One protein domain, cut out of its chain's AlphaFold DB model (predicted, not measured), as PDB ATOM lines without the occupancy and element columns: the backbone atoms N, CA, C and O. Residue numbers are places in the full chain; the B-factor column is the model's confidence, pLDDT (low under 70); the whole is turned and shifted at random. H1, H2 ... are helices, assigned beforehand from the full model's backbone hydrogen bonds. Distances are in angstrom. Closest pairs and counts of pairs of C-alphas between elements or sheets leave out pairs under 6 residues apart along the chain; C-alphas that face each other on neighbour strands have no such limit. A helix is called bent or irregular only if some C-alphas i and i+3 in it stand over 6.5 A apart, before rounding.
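AT A GLANCE: This is residues 33 to 101 of the 474 residues of the protein "Hypothetical protein" of Rotaria sp. Silwood2 (UniProt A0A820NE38). One long kinked helix, H2, makes a rod: short H1 folds back beside its first part as a helical hairpin, and small H3 packs on its last part, with H4 following H3 at that same end. The middle of H2 is bare, and residues 61 to 68 stand free. The printed part has 69 residues with four named helices, in the order H1, H2, H3, H4, and no named strand; its class is all helix. It is extended, with a radius of gyration of the C-alphas of 18.0 A and spans of 50 by 20 by 19 A.

HOW THE PARTS SIT: Begin at H2, residues 50 to 78, which has a kink of 39 degrees near residue 61; it is neither bent nor irregular, but only just: C-alphas 59 and 62 are 6.4 A apart. With residues 52 to 56 alone it touches H1, residues 35 to 43; look at the C-alphas of Phe 52 and Met 40, the closest, 6.5 A apart. These two form a helical hairpin, opposite ways at a steep tilt of 40 degrees. With residues 72 to 76 alone H2 touches H3, residues 84 to 88, where the closest C-alphas, of Ile 76 and Phe 87, are 6.9 A apart. H4, residues 92 to 99, touches no helix; it is only just apart from H3, at 8.2 A between closest C-alphas. Every O i to N i+4 pair is within hydrogen-bond range in H1, H3 and H4, and 23 of 25 in H2.

IN THESE COORDINATES: Find C-alpha 50 at (30.516, 26.285, 34.135); from there H2 runs 39.0 A to C-alpha 78 at (54.449, 46.007, 57.863). H1 starts at C-alpha 35, (23.152, 42.124, 36.234), and measures 12.3 A. H3 measures 6.2 A, and H4 10.5 A, ending at C-alpha 99, (51.456, 35.695, 58.478).

THE WHOLE: The two C-alphas farthest apart, of Ser 45 and Asp 82, are 51.4 A apart. The printed part has no cut. The link from H1 to H2 is short, and those from H2 to H3 and H3 to H4 are tight. Mean pLDDT of the printed part is 82.7; look for values under 70 at residue 93 and residues 100 to 101.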
ATOM      1  N   LEU A  33      27.301  40.505  42.483       78.38
ATOM      2  CA  LEU A  33      27.160  39.953  41.136       78.38
ATOM      3  C   LEU A  33      26.590  41.088  40.285       78.38
ATOM      4  O   LEU A  33      25.714  41.822  40.744       78.38
ATOM      5  N   ASN A  34      27.083  41.229  39.059       83.75
ATOM      6  CA  ASN A  34      26.514  42.153  38.089       83.75
ATOM      7  C   ASN A  34      25.175  41.614  37.536       83.75
ATOM      8  O   ASN A  34      24.791  40.458  37.765       83.75
ATOM      9  N   ASP A  35      24.453  42.470  36.816       83.75
ATOM     10  CA  ASP A  35      23.152  42.124  36.234       83.75
ATOM     11  C   ASP A  35      23.267  40.936  35.255       83.75
ATOM     12  O   ASP A  35      22.408  40.057  35.247       83.75
ATOM     13  N   GLU A  36      24.385  40.842  34.522       85.50
ATOM     14  CA  GLU A  36      24.689  39.758  33.573       85.50
ATOM     15  C   GLU A  36      24.817  38.389  34.271       85.50
ATOM     16  O   GLU A  36      24.234  37.395  33.834       85.50
ATOM     17  N   HIS A  37      25.507  38.323  35.413       85.62
ATOM     18  CA  HIS A  37      25.605  37.110  36.225       85.62
ATOM     19  C   HIS A  37      24.249  36.694  36.794       85.62
ATOM     20  O   HIS A  37      23.942  35.502  36.851       85.62
ATOM     21  N   THR A  38      23.428  37.659  37.208       82.81
ATOM     22  CA  THR A  38      22.091  37.383  37.751       82.81
ATOM     23  C   THR A  38      21.184  36.792  36.674       82.81
ATOM     24  O   THR A  38      20.542  35.765  36.906       82.81
ATOM     25  N   GLU A  39      21.213  37.365  35.471       85.25
ATOM     26  CA  GLU A  39      20.466  36.865  34.317       85.25
ATOM     27  C   GLU A  39      20.917  35.452  33.918       85.25
ATOM     28  O   GLU A  39      20.088  34.556  33.752       85.25
ATOM     29  N   MET A  40      22.228  35.199  33.862       84.75
ATOM     30  CA  MET A  40      22.769  33.865  33.576       84.75
ATOM     31  C   MET A  40      22.378  32.815  34.623       84.75
ATOM     32  O   MET A  40      22.128  31.653  34.284       84.75
ATOM     33  N   LEU A  41      22.313  33.206  35.897       83.88
ATOM     34  CA  LEU A  41      21.888  32.319  36.974       83.88
ATOM     35  C   LEU A  41      20.387  32.004  36.879       83.88
ATOM     36  O   LEU A  41      19.990  30.858  37.098       83.88
ATOM     37  N   ASP A  42      19.557  32.984  36.517       84.94
ATOM     38  CA  ASP A  42      18.111  32.805  36.352       84.94
ATOM     39  C   ASP A  42      17.755  31.978  35.106       84.94
ATOM     40  O   ASP A  42      16.892  31.097  35.187       84.94
ATOM     41  N   LEU A  43      18.477  32.155  33.992       86.38
ATOM     42  CA  LEU A  43      18.330  31.335  32.778       86.38
ATOM     43  C   LEU A  43      18.606  29.847  33.043       86.38
ATOM     44  O   LEU A  43      17.941  28.973  32.486       86.38
ATOM     45  N   ASN A  44      19.535  29.550  33.955       81.69
ATOM     46  CA  ASN A  44      19.918  28.191  34.335       81.69
ATOM     47  C   ASN A  44      19.154  27.651  35.557       81.69
ATOM     48  O   ASN A  44      19.641  26.770  36.273       81.69
ATOM     49  N   SER A  45      17.935  28.148  35.803       80.94
ATOM     50  CA  SER A  45      17.076  27.701  36.915       80.94
ATOM     51  C   SER A  45      17.746  27.830  38.292       80.94
ATOM     52  O   SER A  45      17.531  27.007  39.184       80.94
ATOM     53  N   GLY A  46      18.604  28.835  38.470       72.12
ATOM     54  CA  GLY A  46      19.341  29.076  39.709       72.12
ATOM     55  C   GLY A  46      20.537  28.148  39.939       72.12
ATOM     56  O   GLY A  46      21.131  28.193  41.019       72.12
ATOM     57  N   ARG A  47      20.895  27.289  38.973       76.62
ATOM     58  CA  ARG A  47      22.057  26.404  39.087       76.62
ATOM     59  C   ARG A  47      23.287  27.057  38.447       76.62
ATOM     60  O   ARG A  47      23.233  27.370  37.261       76.62
ATOM     61  N   PRO A  48      24.410  27.185  39.177       80.12
ATOM     62  CA  PRO A  48      25.668  27.631  38.591       80.12
ATOM     63  C   PRO A  48      26.108  26.632  37.521       80.12
ATOM     64  O   PRO A  48      26.340  25.456  37.824       80.12
ATOM     65  N   ASP A  49      26.197  27.083  36.276       84.81
ATOM     66  CA  ASP A  49      26.813  26.323  35.200       84.81
ATOM     67  C   ASP A  49      28.291  26.733  35.045       84.81
ATOM     68  O   ASP A  49      28.738  27.736  35.614       84.81
ATOM     69  N   PRO A  50      29.108  25.948  34.322       85.56
ATOM     70  CA  PRO A  50      30.516  26.285  34.135       85.56
ATOM     71  C   PRO A  50      30.729  27.661  33.487       85.56
ATOM     72  O   PRO A  50      31.706  28.331  33.811       85.56
ATOM     73  N   ALA A  51      29.818  28.102  32.612       86.94
ATOM     74  CA  ALA A  51      29.896  29.407  31.961       86.94
ATOM     75  C   ALA A  51      29.738  30.557  32.970       86.94
ATOM     76  O   ALA A  51      30.539  31.490  32.966       86.94
ATOM     77  N   PHE A  52      28.783  30.447  33.892       86.06
ATOM     78  CA  PHE A  52      28.584  31.370  35.007       86.06
ATOM     79  C   PHE A  52      29.782  31.433  35.942       86.06
ATOM     80  O   PHE A  52      30.251  32.524  36.257       86.06
ATOM     81  N   ILE A  53      30.344  30.285  36.322       84.31
ATOM     82  CA  ILE A  53      31.549  30.263  37.162       84.31
ATOM     83  C   ILE A  53      32.730  30.934  36.451       84.31
ATOM     84  O   ILE A  53      33.472  31.688  37.078       84.31
ATOM     85  N   HIS A  54      32.896  30.708  35.145       86.44
ATOM     86  CA  HIS A  54      33.946  31.366  34.370       86.44
ATOM     87  C   HIS A  54      33.738  32.876  34.230       86.44
ATOM     88  O   HIS A  54      34.722  33.610  34.305       86.44
ATOM     89  N   SER A  55      32.496  33.338  34.065       86.00
ATOM     90  CA  SER A  55      32.173  34.768  33.998       86.00
ATOM     91  C   SER A  55      32.471  35.469  35.323       86.00
ATOM     92  O   SER A  55      33.222  36.439  35.352       86.00
ATOM     93  N   ILE A  56      32.011  34.890  36.438       84.25
ATOM     94  CA  ILE A  56      32.316  35.383  37.786       84.25
ATOM     95  C   ILE A  56      33.820  35.426  38.016       84.25
ATOM     96  O   ILE A  56      34.347  36.427  38.490       84.25
ATOM     97  N   TYR A  57      34.527  34.346  37.680       83.88
ATOM     98  CA  TYR A  57      35.968  34.309  37.864       83.88
ATOM     99  C   TYR A  57      36.659  35.390  37.036       83.88
ATOM    100  O   TYR A  57      37.539  36.054  37.555       83.88
ATOM    101  N   ARG A  58      36.261  35.606  35.778       85.94
ATOM    102  CA  ARG A  58      36.840  36.653  34.927       85.94
ATOM    103  C   ARG A  58      36.677  38.040  35.548       85.94
ATOM    104  O   ARG A  58      37.645  38.795  35.567       85.94
ATOM    105  N   ASP A  59      35.488  38.342  36.049       83.00
ATOM    106  CA  ASP A  59      35.149  39.683  36.513       83.00
ATOM    107  C   ASP A  59      35.751  39.968  37.899       83.00
ATOM    108  O   ASP A  59      36.355  41.017  38.099       83.00
ATOM    109  N   ILE A  60      35.700  39.007  38.833       81.62
ATOM    110  CA  ILE A  60      36.254  39.199  40.185       81.62
ATOM    111  C   ILE A  60      37.777  38.985  40.207       81.62
ATOM    112  O   ILE A  60      38.465  39.460  41.104       81.62
ATOM    113  N   ARG A  61      38.360  38.290  39.221       83.19
ATOM    114  CA  ARG A  61      39.807  38.029  39.198       83.19
ATOM    115  C   ARG A  61      40.634  39.305  39.211       83.19
ATOM    116  O   ARG A  61      41.631  39.329  39.918       83.19
ATOM    117  N   VAL A  62      40.237  40.327  38.456       82.75
ATOM    118  CA  VAL A  62      40.985  41.592  38.419       82.75
ATOM    119  C   VAL A  62      40.964  42.247  39.798       82.75
ATOM    120  O   VAL A  62      42.019  42.582  40.324       82.75
ATOM    121  N   GLU A  63      39.793  42.321  40.435       80.81
ATOM    122  CA  GLU A  63      39.655  42.868  41.790       80.81
ATOM    123  C   GLU A  63      40.441  42.051  42.827       80.81
ATOM    124  O   GLU A  63      41.123  42.622  43.674       80.81
ATOM    125  N   PHE A  64      40.415  40.715  42.744       79.62
ATOM    126  CA  PHE A  64      41.210  39.851  43.619       79.62
ATOM    127  C   PHE A  64      42.712  40.016  43.401       79.62
ATOM    128  O   PHE A  64      43.460  40.005  44.373       79.62
ATOM    129  N   GLU A  65      43.165  40.133  42.154       85.88
ATOM    130  CA  GLU A  65      44.577  40.348  41.836       85.88
ATOM    131  C   GLU A  65      45.041  41.715  42.359       85.88
ATOM    132  O   GLU A  65      46.088  41.792  43.000       85.88
ATOM    133  N   GLU A  66      44.244  42.770  42.182       86.62
ATOM    134  CA  GLU A  66      44.530  44.104  42.722       86.62
ATOM    135  C   GLU A  66      44.549  44.117  44.256       86.62
ATOM    136  O   GLU A  66      45.490  44.635  44.863       86.62
ATOM    137  N   GLU A  67      43.553  43.501  44.895       83.38
ATOM    138  CA  GLU A  67      43.461  43.390  46.352       83.38
ATOM    139  C   GLU A  67      44.609  42.554  46.925       83.38
ATOM    140  O   GLU A  67      45.186  42.904  47.954       83.38
ATOM    141  N   PHE A  68      44.989  41.471  46.244       83.75
ATOM    142  CA  PHE A  68      46.119  40.635  46.630       83.75
ATOM    143  C   PHE A  68      47.444  41.391  46.508       83.75
ATOM    144  O   PHE A  68      48.254  41.354  47.433       83.75
ATOM    145  N   VAL A  69      47.659  42.134  45.418       88.25
ATOM    146  CA  VAL A  69      48.848  42.985  45.252       88.25
ATOM    147  C   VAL A  69      48.900  44.059  46.337       88.25
ATOM    148  O   VAL A  69      49.961  44.274  46.928       88.25
ATOM    149  N   ARG A  70      47.762  44.696  46.645       89.88
ATOM    150  CA  ARG A  70      47.657  45.670  47.738       89.88
ATOM    151  C   ARG A  70      47.999  45.032  49.080       89.88
ATOM    152  O   ARG A  70      48.852  45.553  49.790       89.88
ATOM    153  N   TYR A  71      47.409  43.877  49.384       86.38
ATOM    154  CA  TYR A  71      47.689  43.111  50.596       86.38
ATOM    155  C   TYR A  71      49.176  42.762  50.720       86.38
ATOM    156  O   TYR A  71      49.772  42.972  51.773       86.38
ATOM    157  N   CYS A  72      49.809  42.273  49.650       85.94
ATOM    158  CA  CYS A  72      51.245  42.005  49.645       85.94
ATOM    159  C   CYS A  72      52.057  43.278  49.904       85.94
ATOM    160  O   CYS A  72      52.986  43.241  50.705       85.94
ATOM    161  N   GLY A  73      51.690  44.406  49.289       88.56
ATOM    162  CA  GLY A  73      52.323  45.703  49.534       88.56
ATOM    163  C   GLY A  73      52.215  46.155  50.992       88.56
ATOM    164  O   GLY A  73      53.218  46.538  51.596       88.56
ATOM    165  N   ASP A  74      51.028  46.042  51.586       88.19
ATOM    166  CA  ASP A  74      50.796  46.370  52.995       88.19
ATOM    167  C   ASP A  74      51.654  45.498  53.918       88.19
ATOM    168  O   ASP A  74      52.254  45.996  54.869       88.19
ATOM    169  N   ARG A  75      51.784  44.207  53.602       84.94
ATOM    170  CA  ARG A  75      52.564  43.248  54.394       84.94
ATOM    171  C   ARG A  75      54.065  43.434  54.235       84.94
ATOM    172  O   ARG A  75      54.799  43.318  55.211       84.94
ATOM    173  N   ILE A  76      54.527  43.784  53.040       87.50
ATOM    174  CA  ILE A  76      55.918  44.183  52.799       87.50
ATOM    175  C   ILE A  76      56.278  45.387  53.667       87.50
ATOM    176  O   ILE A  76      57.306  45.365  54.340       87.50
ATOM    177  N   ASN A  77      55.406  46.397  53.706       88.81
ATOM    178  CA  ASN A  77      55.607  47.580  54.538       88.81
ATOM    179  C   ASN A  77      55.562  47.246  56.037       88.81
ATOM    180  O   ASN A  77      56.380  47.748  56.801       88.81
ATOM    181  N   GLU A  78      54.628  46.396  56.460       87.31
ATOM    182  CA  GLU A  78      54.449  46.007  57.863       87.31
ATOM    183  C   GLU A  78      55.630  45.209  58.424       87.31
ATOM    184  O   GLU A  78      56.037  45.427  59.563       87.31
ATOM    185  N   PHE A  79      56.195  44.299  57.627       84.12
ATOM    186  CA  PHE A  79      57.320  43.457  58.033       84.12
ATOM    187  C   PHE A  79      58.686  44.016  57.623       84.12
ATOM    188  O   PHE A  79      59.684  43.305  57.742       84.12
ATOM    189  N   GLU A  80      58.729  45.266  57.149       88.88
ATOM    190  CA  GLU A  80      59.945  45.953  56.695       88.88
ATOM    191  C   GLU A  80      60.745  45.119  55.673       88.88
ATOM    192  O   GLU A  80      61.965  44.982  55.760       88.88
ATOM    193  N   ILE A  81      60.046  44.514  54.710       89.88
ATOM    194  CA  ILE A  81      60.662  43.713  53.648       89.88
ATOM    195  C   ILE A  81      61.176  44.650  52.548       89.88
ATOM    196  O   ILE A  81      60.451  45.516  52.066       89.88
ATOM    197  N   ASP A  82      62.428  44.461  52.124       87.19
ATOM    198  CA  ASP A  82      63.134  45.410  51.250       87.19
ATOM    199  C   ASP A  82      62.506  45.568  49.849       87.19
ATOM    200  O   ASP A  82      62.672  46.604  49.203       87.19
ATOM    201  N   SER A  83      61.817  44.540  49.335       91.31
ATOM    202  CA  SER A  83      61.180  44.576  48.010       91.31
ATOM    203  C   SER A  83      60.105  43.498  47.819       91.31
ATOM    204  O   SER A  83      60.090  42.482  48.514       91.31
ATOM    205  N   MET A  84      59.239  43.687  46.817       88.19
ATOM    206  CA  MET A  84      58.258  42.677  46.389       88.19
ATOM    207  C   MET A  84      58.928  41.381  45.915       88.19
ATOM    208  O   MET A  84      58.448  40.295  46.228       88.19
ATOM    209  N   ASP A  85      60.068  41.479  45.229       89.75
ATOM    210  CA  ASP A  85      60.818  40.303  44.783       89.75
ATOM    211  C   ASP A  85      61.357  39.494  45.974       89.75
ATOM    212  O   ASP A  85      61.285  38.265  45.965       89.75
ATOM    213  N   ASP A  86      61.824  40.165  47.039       88.19
ATOM    214  CA  ASP A  86      62.235  39.478  48.271       88.19
ATOM    215  C   ASP A  86      61.050  38.776  48.943       88.19
ATOM    216  O   ASP A  86      61.187  37.637  49.386       88.19
ATOM    217  N   PHE A  87      59.872  39.406  48.972       89.25
ATOM    218  CA  PHE A  87      58.649  38.806  49.507       89.25
ATOM    219  C   PHE A  87      58.206  37.559  48.723       89.25
ATOM    220  O   PHE A  87      57.910  36.530  49.331       89.25
ATOM    221  N   LEU A  88      58.218  37.613  47.389       85.75
ATOM    222  CA  LEU A  88      57.833  36.486  46.531       85.75
ATOM    223  C   LEU A  88      58.868  35.356  46.519       85.75
ATOM    224  O   LEU A  88      58.522  34.209  46.241       85.75
ATOM    225  N   SER A  89      60.131  35.660  46.826       88.81
ATOM    226  CA  SER A  89      61.189  34.652  46.935       88.81
ATOM    227  C   SER A  89      61.119  33.817  48.221       88.81
ATOM    228  O   SER A  89      61.808  32.798  48.323       88.81
ATOM    229  N   LYS A  90      60.292  34.223  49.198       84.50
ATOM    230  CA  LYS A  90      60.153  33.512  50.473       84.50
ATOM    231  C   LYS A  90      59.473  32.165  50.274       84.50
ATOM    232  O   LYS A  90      58.490  32.026  49.548       84.50
ATOM    233  N   SER A  91      59.992  31.161  50.968       85.25
ATOM    234  CA  SER A  91      59.384  29.836  50.995       85.25
ATOM    235  C   SER A  91      58.026  29.854  51.706       85.25
ATOM    236  O   SER A  91      57.742  30.721  52.535       85.25
ATOM    237  N   TYR A  92      57.184  28.856  51.419       74.69
ATOM    238  CA  TYR A  92      55.878  28.691  52.068       74.69
ATOM    239  C   TYR A  92      55.971  28.710  53.605       74.69
ATOM    240  O   TYR A  92      55.145  29.338  54.269       74.69
ATOM    241  N   ASP A  93      57.004  28.083  54.171       62.53
ATOM    242  CA  ASP A  93      57.225  28.040  55.619       62.53
ATOM    243  C   ASP A  93      57.568  29.426  56.192       62.53
ATOM    244  O   ASP A  93      57.123  29.780  57.283       62.53
ATOM    245  N   GLU A  94      58.319  30.242  55.450       72.94
ATOM    246  CA  GLU A  94      58.665  31.608  55.854       72.94
ATOM    247  C   GLU A  94      57.459  32.538  55.786       72.94
ATOM    248  O   GLU A  94      57.219  33.284  56.733       72.94
ATOM    249  N   LEU A  95      56.668  32.455  54.712       77.75
ATOM    250  CA  LEU A  95      55.414  33.200  54.595       77.75
ATOM    251  C   LEU A  95      54.441  32.808  55.712       77.75
ATOM    252  O   LEU A  95      53.828  33.670  56.331       77.75
ATOM    253  N   THR A  96      54.360  31.519  56.041       73.00
ATOM    254  CA  THR A  96      53.532  31.020  57.148       73.00
ATOM    255  C   THR A  96      53.971  31.606  58.495       73.00
ATOM    256  O   THR A  96      53.130  31.966  59.313       73.00
ATOM    257  N   LEU A  97      55.277  31.745  58.736       71.62
ATOM    258  CA  LEU A  97      55.798  32.385  59.949       71.62
ATOM    259  C   LEU A  97      55.541  33.896  59.978       71.62
ATOM    260  O   LEU A  97      55.261  34.430  61.044       71.62
ATOM    261  N   LEU A  98      55.606  34.572  58.829       72.62
ATOM    262  CA  LEU A  98      55.286  35.998  58.705       72.62
ATOM    263  C   LEU A  98      53.795  36.265  58.967       72.62
ATOM    264  O   LEU A  98      53.451  37.190  59.692       72.62
ATOM    265  N   PHE A  99      52.898  35.438  58.425       71.44
ATOM    266  CA  PHE A  99      51.456  35.695  58.478       71.44
ATOM    267  C   PHE A  99      50.735  35.171  59.720       71.44
ATOM    268  O   PHE A  99      49.637  35.643  60.015       71.44
ATOM    269  N   ASN A 100      51.332  34.243  60.465       60.94
ATOM    270  CA  ASN A 100      50.696  33.683  61.658       60.94
ATOM    271  C   ASN A 100      50.751  34.599  62.894       60.94
ATOM    272  O   ASN A 100      50.056  34.307  63.861       60.94
ATOM    273  N   ASP A 101      51.506  35.705  62.872       50.12
ATOM    274  CA  ASP A 101      51.733  36.527  64.073       50.12
ATOM    275  C   ASP A 101      50.792  37.749  64.227       50.12
ATOM    276  O   ASP A 101      50.812  38.377  65.285       50.12
TER     277      ASP A 101